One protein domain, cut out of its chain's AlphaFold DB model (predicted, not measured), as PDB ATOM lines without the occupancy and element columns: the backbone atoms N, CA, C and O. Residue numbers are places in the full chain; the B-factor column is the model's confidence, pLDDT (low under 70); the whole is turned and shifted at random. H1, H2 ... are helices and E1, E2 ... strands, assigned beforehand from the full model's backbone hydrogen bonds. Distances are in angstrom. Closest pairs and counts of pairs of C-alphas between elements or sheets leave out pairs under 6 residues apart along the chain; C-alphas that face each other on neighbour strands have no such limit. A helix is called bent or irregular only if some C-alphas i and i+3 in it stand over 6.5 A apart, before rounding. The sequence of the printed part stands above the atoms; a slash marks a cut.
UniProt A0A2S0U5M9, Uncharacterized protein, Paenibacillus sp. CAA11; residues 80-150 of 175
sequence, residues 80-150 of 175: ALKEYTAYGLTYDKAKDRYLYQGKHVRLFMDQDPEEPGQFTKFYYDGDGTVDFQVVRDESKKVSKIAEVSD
ATOM      1  N   ALA A  80      10.340 -31.581 -50.663       82.06
ATOM      2  CA  ALA A  80       9.001 -31.194 -51.125       82.06
ATOM      3  C   ALA A  80       8.495 -29.887 -50.491       82.06
ATOM      4  O   ALA A  80       7.545 -29.284 -50.990       82.06
ATOM      5  N   LEU A  81       9.108 -29.463 -49.379       89.81
ATOM      6  CA  LEU A  81       8.810 -28.194 -48.715       89.81
ATOM      7  C   LEU A  81       9.946 -27.178 -48.805       89.81
ATOM      8  O   LEU A  81       9.801 -26.056 -48.324       89.81
ATOM      9  N   LYS A  82      11.069 -27.546 -49.425       91.38
ATOM     10  CA  LYS A  82      12.312 -26.770 -49.415       91.38
ATOM     11  C   LYS A  82      12.145 -25.352 -49.944       91.38
ATOM     12  O   LYS A  82      12.818 -24.451 -49.462       91.38
ATOM     13  N   GLU A  83      11.249 -25.141 -50.906       93.38
ATOM     14  CA  GLU A  83      10.980 -23.799 -51.436       93.38
ATOM     15  C   GLU A  83      10.203 -22.893 -50.465       93.38
ATOM     16  O   GLU A  83      10.268 -21.671 -50.583       93.38
ATOM     17  N   TYR A  84       9.520 -23.466 -49.472       95.69
ATOM     18  CA  TYR A  84       8.703 -22.737 -48.498       95.69
ATOM     19  C   TYR A  84       9.386 -22.575 -47.134       95.69
ATOM     20  O   TYR A  84       8.991 -21.705 -46.355       95.69
ATOM     21  N   THR A  85      10.407 -23.380 -46.821       94.06
ATOM     22  CA  THR A  85      11.075 -23.356 -45.505       94.06
ATOM     23  C   THR A  85      11.721 -22.010 -45.198       94.06
ATOM     24  O   THR A  85      11.621 -21.528 -44.072       94.06
ATOM     25  N   ALA A  86      12.288 -21.347 -46.211       93.50
ATOM     26  CA  ALA A  86      12.825 -19.988 -46.095       93.50
ATOM     27  C   ALA A  86      11.769 -18.945 -45.673       93.50
ATOM     28  O   ALA A  86      12.122 -17.889 -45.153       93.50
ATOM     29  N   TYR A  87      10.483 -19.248 -45.862       96.25
ATOM     30  CA  TYR A  87       9.352 -18.382 -45.532       96.25
ATOM     31  C   TYR A  87       8.650 -18.770 -44.225       96.25
ATOM     32  O   TYR A  87       7.654 -18.145 -43.864       96.25
ATOM     33  N   GLY A  88       9.168 -19.772 -43.504       94.06
ATOM     34  CA  GLY A  88       8.674 -20.184 -42.190       94.06
ATOM     35  C   GLY A  88       7.714 -21.375 -42.195       94.06
ATOM     36  O   GLY A  88       7.197 -21.715 -41.130       94.06
ATOM     37  N   LEU A  89       7.479 -22.018 -43.346       95.88
ATOM     38  CA  LEU A  89       6.722 -23.269 -43.401       95.88
ATOM     39  C   LEU A  89       7.613 -24.449 -43.000       95.88
ATOM     40  O   LEU A  89       8.730 -24.606 -43.484       95.88
ATOM     41  N   THR A  90       7.105 -25.306 -42.132       94.81
ATOM     42  CA  THR A  90       7.784 -26.507 -41.646       94.81
ATOM     43  C   THR A  90       6.779 -27.647 -41.518       94.81
ATOM     44  O   THR A  90       5.568 -27.436 -41.611       94.81
ATOM     45  N   TYR A  91       7.281 -28.860 -41.314       93.94
ATOM     46  CA  TYR A  91       6.460 -30.048 -41.124       93.94
ATOM     47  C   TYR A  91       6.827 -30.729 -39.810       93.94
ATOM     48  O   TYR A  91       7.992 -31.066 -39.580       93.94
ATOM     49  N   ASP A  92       5.831 -30.904 -38.944       93.50
ATOM     50  CA  ASP A  92       5.945 -31.650 -37.696       93.50
ATOM     51  C   ASP A  92       5.648 -33.123 -37.977       93.50
ATOM     52  O   ASP A  92       4.490 -33.524 -38.090       93.50
ATOM     53  N   LYS A  93       6.714 -33.925 -38.084       91.06
ATOM     54  CA  LYS A  93       6.617 -35.370 -38.330       91.06
ATOM     55  C   LYS A  93       5.932 -36.124 -37.192       91.06
ATOM     56  O   LYS A  93       5.295 -37.134 -37.448       91.06
ATOM     57  N   ALA A  94       6.068 -35.662 -35.947       92.19
ATOM     58  CA  ALA A  94       5.515 -36.369 -34.793       92.19
ATOM     59  C   ALA A  94       3.987 -36.266 -34.741       92.19
ATOM     60  O   ALA A  94       3.326 -37.146 -34.196       92.19
ATOM     61  N   LYS A  95       3.427 -35.185 -35.294       92.81
ATOM     62  CA  LYS A  95       1.982 -34.924 -35.310       92.81
ATOM     63  C   LYS A  95       1.375 -34.866 -36.711       92.81
ATOM     64  O   LYS A  95       0.243 -34.395 -36.823       92.81
ATOM     65  N   ASP A  96       2.146 -35.264 -37.723       91.62
ATOM     66  CA  ASP A  96       1.787 -35.280 -39.145       91.62
ATOM     67  C   ASP A  96       1.061 -34.003 -39.615       91.62
ATOM     68  O   ASP A  96      -0.071 -34.037 -40.092       91.62
ATOM     69  N   ARG A  97       1.678 -32.829 -39.415       94.31
ATOM     70  CA  ARG A  97       1.022 -31.544 -39.729       94.31
ATOM     71  C   ARG A  97       1.953 -30.439 -40.185       94.31
ATOM     72  O   ARG A  97       3.134 -30.398 -39.836       94.31
ATOM     73  N   TYR A  98       1.394 -29.495 -40.935       96.00
ATOM     74  CA  TYR A  98       2.130 -28.322 -41.393       96.00
ATOM     75  C   TYR A  98       2.108 -27.254 -40.302       96.00
ATOM     76  O   TYR A  98       1.067 -26.958 -39.707       96.00
ATOM     77  N   LEU A  99       3.270 -26.655 -40.054       96.31
ATOM     78  CA  LEU A  99       3.424 -25.536 -39.137       96.31
ATOM     79  C   LEU A  99       3.952 -24.319 -39.893       96.31
ATOM     80  O   LEU A  99       4.958 -24.406 -40.596       96.31
ATOM     81  N   TYR A 100       3.329 -23.164 -39.693       96.38
ATOM     82  CA  TYR A 100       3.838 -21.884 -40.170       96.38
ATOM     83  C   TYR A 100       4.289 -21.049 -38.977       96.38
ATOM     84  O   TYR A 100       3.478 -20.688 -38.123       96.38
ATOM     85  N   GLN A 101       5.595 -20.791 -38.877       93.94
ATOM     86  CA  GLN A 101       6.205 -20.130 -37.714       93.94
ATOM     87  C   GLN A 101       5.760 -20.762 -36.374       93.94
ATOM     88  O   GLN A 101       5.459 -20.071 -35.404       93.94
ATOM     89  N   GLY A 102       5.656 -22.097 -36.343       93.19
ATOM     90  CA  GLY A 102       5.225 -22.872 -35.172       93.19
ATOM     91  C   GLY A 102       3.707 -22.971 -34.955       93.19
ATOM     92  O   GLY A 102       3.282 -23.706 -34.067       93.19
ATOM     93  N   LYS A 103       2.876 -22.285 -35.750       96.25
ATOM     94  CA  LYS A 103       1.408 -22.377 -35.675       96.25
ATOM     95  C   LYS A 103       0.874 -23.475 -36.584       96.25
ATOM     96  O   LYS A 103       1.302 -23.572 -37.730       96.25
ATOM     97  N   HIS A 104      -0.089 -24.254 -36.096       97.31
ATOM     98  CA  HIS A 104      -0.729 -25.321 -36.867       97.31
ATOM     99  C   HIS A 104      -1.567 -24.746 -38.010       97.31
ATOM    100  O   HIS A 104      -2.538 -24.016 -37.794       97.31
ATOM    101  N   VAL A 105      -1.151 -25.068 -39.230       97.81
ATOM    102  CA  VAL A 105      -1.805 -24.649 -40.464       97.81
ATOM    103  C   VAL A 105      -3.088 -25.440 -40.671       97.81
ATOM    104  O   VAL A 105      -3.072 -26.663 -40.605       97.81
ATOM    105  N   ARG A 106      -4.183 -24.730 -40.941       97.62
ATOM    106  CA  ARG A 106      -5.467 -25.301 -41.351       97.62
ATOM    107  C   ARG A 106      -5.526 -25.518 -42.847       97.62
ATOM    108  O   ARG A 106      -5.971 -26.562 -43.299       97.62
ATOM    109  N   LEU A 107      -5.085 -24.530 -43.618       97.12
ATOM    110  CA  LEU A 107      -5.100 -24.579 -45.071       97.12
ATOM    111  C   LEU A 107      -3.813 -23.973 -45.625       97.12
ATOM    112  O   LEU A 107      -3.395 -22.895 -45.206       97.12
ATOM    113  N   PHE A 108      -3.197 -24.649 -46.587       97.56
ATOM    114  CA  PHE A 108      -2.054 -24.134 -47.332       97.56
ATOM    115  C   PHE A 108      -2.275 -24.359 -48.823       97.56
ATOM    116  O   PHE A 108      -2.485 -25.494 -49.254       97.56
ATOM    117  N   MET A 109      -2.214 -23.282 -49.599       96.25
ATOM    118  CA  MET A 109      -2.484 -23.300 -51.033       96.25
ATOM    119  C   MET A 109      -1.331 -22.681 -51.812       96.25
ATOM    120  O   MET A 109      -0.905 -21.565 -51.525       96.25
ATOM    121  N   ASP A 110      -0.884 -23.370 -52.848       95.88
ATOM    122  CA  ASP A 110       0.058 -22.866 -53.833       95.88
ATOM    123  C   ASP A 110      -0.468 -23.194 -55.222       95.88
ATOM    124  O   ASP A 110      -0.552 -24.366 -55.601       95.88
ATOM    125  N   GLN A 111      -0.896 -22.155 -55.935       93.50
ATOM    126  CA  GLN A 111      -1.442 -22.311 -57.271       93.50
ATOM    127  C   GLN A 111      -0.316 -22.638 -58.245       93.50
ATOM    128  O   GLN A 111       0.768 -22.054 -58.181       93.50
ATOM    129  N   ASP A 112      -0.610 -23.525 -59.185       91.75
ATOM    130  CA  ASP A 112       0.285 -23.767 -60.294       91.75
ATOM    131  C   ASP A 112       0.488 -22.465 -61.100       91.75
ATOM    132  O   ASP A 112      -0.492 -21.800 -61.478       91.75
ATOM    133  N   PRO A 113       1.747 -22.035 -61.310       89.31
ATOM    134  CA  PRO A 113       2.045 -20.808 -62.040       89.31
ATOM    135  C   PRO A 113       1.833 -20.943 -63.554       89.31
ATOM    136  O   PRO A 113       1.853 -19.928 -64.253       89.31
ATOM    137  N   GLU A 114       1.689 -22.161 -64.076       91.44
ATOM    138  CA  GLU A 114       1.476 -22.451 -65.497       91.44
ATOM    139  C   GLU A 114       0.014 -22.803 -65.788       91.44
ATOM    140  O   GLU A 114      -0.492 -22.448 -66.849       91.44
ATOM    141  N   GLU A 115      -0.681 -23.406 -64.820       88.81
ATOM    142  CA  GLU A 115      -2.053 -23.899 -64.965       88.81
ATOM    143  C   GLU A 115      -3.016 -23.233 -63.957       88.81
ATOM    144  O   GLU A 115      -3.230 -23.738 -62.847       88.81
ATOM    145  N   PRO A 116      -3.645 -22.094 -64.313       81.00
ATOM    146  CA  PRO A 116      -4.586 -21.411 -63.437       81.00
ATOM    147  C   PRO A 116      -5.744 -22.310 -63.003       81.00
ATOM    148  O   PRO A 116      -6.444 -22.889 -63.828       81.00
ATOM    149  N   GLY A 117      -5.979 -22.381 -61.692       81.56
ATOM    150  CA  GLY A 117      -7.012 -23.239 -61.107       81.56
ATOM    151  C   GLY A 117      -6.513 -24.607 -60.648       81.56
ATOM    152  O   GLY A 117      -7.236 -25.287 -59.923       81.56
ATOM    153  N   GLN A 118      -5.280 -24.982 -60.993       89.62
ATOM    154  CA  GLN A 118      -4.599 -26.128 -60.399       89.62
ATOM    155  C   GLN A 118      -3.686 -25.681 -59.258       89.62
ATOM    156  O   GLN A 118      -3.264 -24.527 -59.189       89.62
ATOM    157  N   PHE A 119      -3.391 -26.599 -58.341       91.56
ATOM    158  CA  PHE A 119      -2.528 -26.333 -57.197       91.56
ATOM    159  C   PHE A 119      -1.307 -27.244 -57.248       91.56
ATOM    160  O   PHE A 119      -1.444 -28.463 -57.171       91.56
ATOM    161  N   THR A 120      -0.111 -26.654 -57.306       92.50
ATOM    162  CA  THR A 120       1.147 -27.384 -57.096       92.50
ATOM    163  C   THR A 120       1.193 -27.971 -55.686       92.50
ATOM    164  O   THR A 120       1.728 -29.061 -55.469       92.50
ATOM    165  N   LYS A 121       0.600 -27.272 -54.711       93.12
ATOM    166  CA  LYS A 121       0.434 -27.791 -53.357       93.12
ATOM    167  C   LYS A 121      -0.881 -27.330 -52.754       93.12
ATOM    168  O   LYS A 121      -1.204 -26.146 -52.743       93.12
ATOM    169  N   PHE A 122      -1.618 -28.288 -52.214       93.81
ATOM    170  CA  PHE A 122      -2.854 -28.047 -51.491       93.81
ATOM    171  C   PHE A 122      -2.863 -28.946 -50.256       93.81
ATOM    172  O   PHE A 122      -2.744 -30.165 -50.372       93.81
ATOM    173  N   TYR A 123      -2.949 -28.348 -49.075       95.44
ATOM    174  CA  TYR A 123      -2.990 -29.049 -47.795       95.44
ATOM    175  C   TYR A 123      -4.138 -28.506 -46.958       95.44
ATOM    176  O   TYR A 123      -4.347 -27.294 -46.917       95.44
ATOM    177  N   TYR A 124      -4.847 -29.407 -46.281       96.12
ATOM    178  CA  TYR A 124      -5.920 -29.080 -45.358       96.12
ATOM    179  C   TYR A 124      -5.856 -29.977 -44.120       96.12
ATOM    180  O   TYR A 124      -5.701 -31.190 -44.242       96.12
ATOM    181  N   ASP A 125      -6.036 -29.373 -42.951       96.38
ATOM    182  CA  ASP A 125      -6.193 -30.040 -41.665       96.38
ATOM    183  C   ASP A 125      -7.216 -29.270 -40.824       96.38
ATOM    184  O   ASP A 125      -7.028 -28.097 -40.504       96.38
ATOM    185  N   GLY A 126      -8.325 -29.926 -40.480       95.12
ATOM    186  CA  GLY A 126      -9.444 -29.293 -39.780       95.12
ATOM    187  C   GLY A 126      -9.125 -28.820 -38.363       95.12
ATOM    188  O   GLY A 126      -9.829 -27.943 -37.864       95.12
ATOM    189  N   ASP A 127      -8.068 -29.351 -37.744       95.44
ATOM    190  CA  ASP A 127      -7.631 -28.963 -36.401       95.44
ATOM    191  C   ASP A 127      -6.704 -27.735 -36.410       95.44
ATOM    192  O   ASP A 127      -6.389 -27.173 -35.357       95.44
ATOM    193  N   GLY A 128      -6.256 -27.302 -37.593       95.88
ATOM    194  CA  GLY A 128      -5.435 -26.109 -37.740       95.88
ATOM    195  C   GLY A 128      -6.216 -24.815 -37.491       95.88
ATOM    196  O   GLY A 128      -7.448 -24.767 -37.532       95.88
ATOM    197  N   THR A 129      -5.492 -23.710 -37.304       94.94
ATOM    198  CA  THR A 129      -6.102 -22.411 -36.948       94.94
ATOM    199  C   THR A 129      -5.778 -21.264 -37.898       94.94
ATOM    200  O   THR A 129      -6.310 -20.173 -37.722       94.94
ATOM    201  N   VAL A 130      -4.866 -21.463 -38.852       96.50
ATOM    202  CA  VAL A 130      -4.382 -20.405 -39.756       96.50
ATOM    203  C   VAL A 130      -4.367 -20.884 -41.203       96.50
ATOM    204  O   VAL A 130      -3.965 -22.015 -41.472       96.50
ATOM    205  N   ASP A 131      -4.779 -20.021 -42.127       97.69
ATOM    206  CA  ASP A 131      -4.861 -20.324 -43.556       97.69
ATOM    207  C   ASP A 131      -3.863 -19.474 -44.338       97.69
ATOM    208  O   ASP A 131      -3.717 -18.277 -44.083       97.69
ATOM    209  N   PHE A 132      -3.196 -20.076 -45.317       98.12
ATOM    210  CA  PHE A 132      -2.169 -19.411 -46.103       98.12
ATOM    211  C   PHE A 132      -2.291 -19.695 -47.593       98.12
ATOM    212  O   PHE A 132      -2.618 -20.806 -48.017       98.12
ATOM    213  N   GLN A 133      -1.920 -18.692 -48.385       96.94
ATOM    214  CA  GLN A 133      -1.647 -18.836 -49.807       96.94
ATOM    215  C   GLN A 133      -0.207 -18.433 -50.122       96.94
ATOM    216  O   GLN A 133       0.337 -17.468 -49.572       96.94
ATOM    217  N   VAL A 134       0.407 -19.148 -51.049       97.69
ATOM    218  CA  VAL A 134       1.698 -18.792 -51.622       97.69
ATOM    219  C   VAL A 134       1.491 -17.696 -52.659       97.69
ATOM    220  O   VAL A 134       0.614 -17.773 -53.515       97.69
ATOM    221  N   VAL A 135       2.318 -16.657 -52.586       96.25
ATOM    222  CA  VAL A 135       2.405 -15.616 -53.609       96.25
ATOM    223  C   VAL A 135       3.739 -15.778 -54.314       96.25
ATOM    224  O   VAL A 135       4.796 -15.694 -53.678       96.25
ATOM    225  N   ARG A 136       3.685 -16.009 -55.625       95.44
ATOM    226  CA  ARG A 136       4.859 -16.132 -56.488       95.44
ATOM    227  C   ARG A 136       5.150 -14.812 -57.207       95.44
ATOM    228  O   ARG A 136       4.241 -14.019 -57.447       95.44
ATOM    229  N   ASP A 137       6.422 -14.559 -57.491       95.19
ATOM    230  CA  ASP A 137       6.866 -13.423 -58.303       95.19
ATOM    231  C   ASP A 137       6.735 -13.701 -59.814       95.19
ATOM    232  O   ASP A 137       6.327 -14.781 -60.241       95.19
ATOM    233  N   GLU A 138       7.115 -12.723 -60.641       93.81
ATOM    234  CA  GLU A 138       7.109 -12.837 -62.109       93.81
ATOM    235  C   GLU A 138       8.027 -13.958 -62.634       93.81
ATOM    236  O   GLU A 138       7.814 -14.481 -63.726       93.81
ATOM    237  N   SER A 139       9.031 -14.365 -61.851       94.94
ATOM    238  CA  SER A 139       9.929 -15.486 -62.157       94.94
ATOM    239  C   SER A 139       9.386 -16.833 -61.664       94.94
ATOM    240  O   SER A 139      10.128 -17.821 -61.644       94.94
ATOM    241  N   LYS A 140       8.109 -16.887 -61.258       94.25
ATOM    242  CA  LYS A 140       7.418 -18.067 -60.718       94.25
ATOM    243  C   LYS A 140       8.050 -18.607 -59.427       94.25
ATOM    244  O   LYS A 140       7.772 -19.743 -59.038       94.25
ATOM    245  N   LYS A 141       8.894 -17.832 -58.738       95.00
ATOM    246  CA  LYS A 141       9.473 -18.229 -57.446       95.00
ATOM    247  C   LYS A 141       8.570 -17.786 -56.311       95.00
ATOM    248  O   LYS A 141       7.914 -16.754 -56.409       95.00
ATOM    249  N   VAL A 142       8.554 -18.552 -55.222       96.25
ATOM    250  CA  VAL A 142       7.884 -18.129 -53.988       96.25
ATOM    251  C   VAL A 142       8.471 -16.785 -53.565       96.25
ATOM    252  O   VAL A 142       9.681 -16.681 -53.384       96.25
ATOM    253  N   SER A 143       7.614 -15.773 -53.431       97.00
ATOM    254  CA  SER A 143       7.964 -14.426 -52.972       97.00
ATOM    255  C   SER A 143       7.551 -14.217 -51.515       97.00
ATOM    256  O   SER A 143       8.282 -13.602 -50.742       97.00
ATOM    257  N   LYS A 144       6.382 -14.742 -51.125       96.88
ATOM    258  CA  LYS A 144       5.907 -14.765 -49.735       96.88
ATOM    259  C   LYS A 144       4.836 -15.832 -49.521       96.88
ATOM    260  O   LYS A 144       4.201 -16.291 -50.467       96.88
ATOM    261  N   ILE A 145       4.585 -16.142 -48.252       97.94
ATOM    262  CA  ILE A 145       3.412 -16.887 -47.790       97.94
ATOM    263  C   ILE A 145       2.509 -15.875 -47.082       97.94
ATOM    264  O   ILE A 145       2.938 -15.228 -46.128       97.94
ATOM    265  N   ALA A 146       1.304 -15.664 -47.606       97.69
ATOM    266  CA  ALA A 146       0.365 -14.658 -47.124       97.69
ATOM    267  C   ALA A 146      -0.782 -15.323 -46.364       97.69
ATOM    268  O   ALA A 146      -1.370 -16.283 -46.862       97.69
ATOM    269  N   GLU A 147      -1.084 -14.809 -45.171       97.44
ATOM    270  CA  GLU A 147      -2.263 -15.224 -44.409       97.44
ATOM    271  C   GLU A 147      -3.531 -14.850 -45.179       97.44
ATOM    272  O   GLU A 147      -3.596 -13.778 -45.788       97.44
ATOM    273  N   VAL A 148      -4.510 -15.746 -45.173       97.25
ATOM    274  CA  VAL A 148      -5.775 -15.595 -45.891       97.25
ATOM    275  C   VAL A 148      -6.877 -15.347 -44.874       97.25
ATOM    276  O   VAL A 148      -7.116 -16.164 -43.990       97.25
ATOM    277  N   SER A 149      -7.577 -14.223 -45.004       96.62
ATOM    278  CA  SER A 149      -8.744 -13.933 -44.167       96.62
ATOM    279  C   SER A 149      -9.962 -14.770 -44.568       96.62
ATOM    280  O   SER A 149     -10.107 -15.166 -45.724       96.62
ATOM    281  N   ASP A 150     -10.933 -14.926 -43.663       94.62
ATOM    282  CA  ASP A 150     -12.189 -15.640 -43.952       94.62
ATOM    283  C   ASP A 150     -12.937 -15.089 -45.180       94.62
ATOM    284  O   ASP A 150     -13.635 -15.818 -45.891       94.62
TER     285      ASP A 150
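What this domain is: This is residues 80 to 150 of the 175 residues of an uncharacterized protein of Paenibacillus sp. CAA11 (UniProt A0A2S0U5M9). A strongly twisted sheet of six strands folds over at a bend in its longest strand, E3: the end of the sheet with E1, E2 and the first residues of E3 turns away from the part made by E4, the rest of E3, E5 and E6. The short helix H1 packs on this sheet, chiefly at its edge strands E1 and E6. The printed part has 71 residues, with one named helix and six named strands in the order H1 E1 E2 E3 E4 E5 E6. The sheet is branched and mixed, and the class is mostly strand. The whole is compact, with a radius of gyration of the C-alphas of 11.8 A and spans of 34 by 25 by 18 A.

Where its parts are: E3, residues 103 to 111, is 21.8 A long and begins at C-alpha 103, (1.408, -22.377, -35.675). E5, residues 130 to 136, is 19.6 A long. E6, residues 142 to 147, is 14.3 A long and ends at C-alpha 147, (-2.263, -15.224, -44.409). E4 is residues 119 to 124, 12.6 A. E2 is residues 97 to 100, 10.1 A, and E1 is residues 89 to 92, 10.2 A. H1, residues 80 to 85, is 9.9 A long and begins at C-alpha 80, (9.001, -31.194, -51.125). H1 is irregular: C-alphas 80 and 83 are 7.7 A apart.

How they stand to each other: E3 bends by 69 degrees at residue 106, and its pairing is staggered. E2 and E4 lie on one side of E3, beside residues 103 to 105 and 106 to 111; E5 lies on the other side, beside residues 105 to 110. E3 and E5 are parallel at 33 degrees, with N 132 and O 107 2.8 A apart. E3 and E4 form an antiparallel hairpin at 155 degrees, with N 110 and O 121 2.8 A apart. E5 and E6 form another at 154 degrees, with N 133 and O 146 2.9 A apart. E2 and E3 are a hairpin too, with N 100 and O 103 2.9 A apart, and so are E1 and E2, at 146 degrees, with N 90 and O 99 2.8 A apart. E1 E2 E3 E4 make a meander, each strand the antiparallel neighbour of the one before. The edge strands are E1, E4 and E6; E1 and E6 are only just apart, at 8.4 A. H1 is on the sheet: its closest C-alphas to E6 are Glu 83 and Val 142, 6.9 A, and to E1 Leu 81 and Thr 90, 7.3 A. In H1, 1 of 2 O i to N i+4 pairs is within hydrogen-bond range.

The domain as a whole: The two C-alphas farthest apart, those of Ala 94 and Glu 138, are 36.1 A apart. The printed part has no cut. No link is long; E3 to E4, with 7 residues between them, is short and the others are tight. The mean pLDDT of the printed part is 94.3, and no printed residue is under 70.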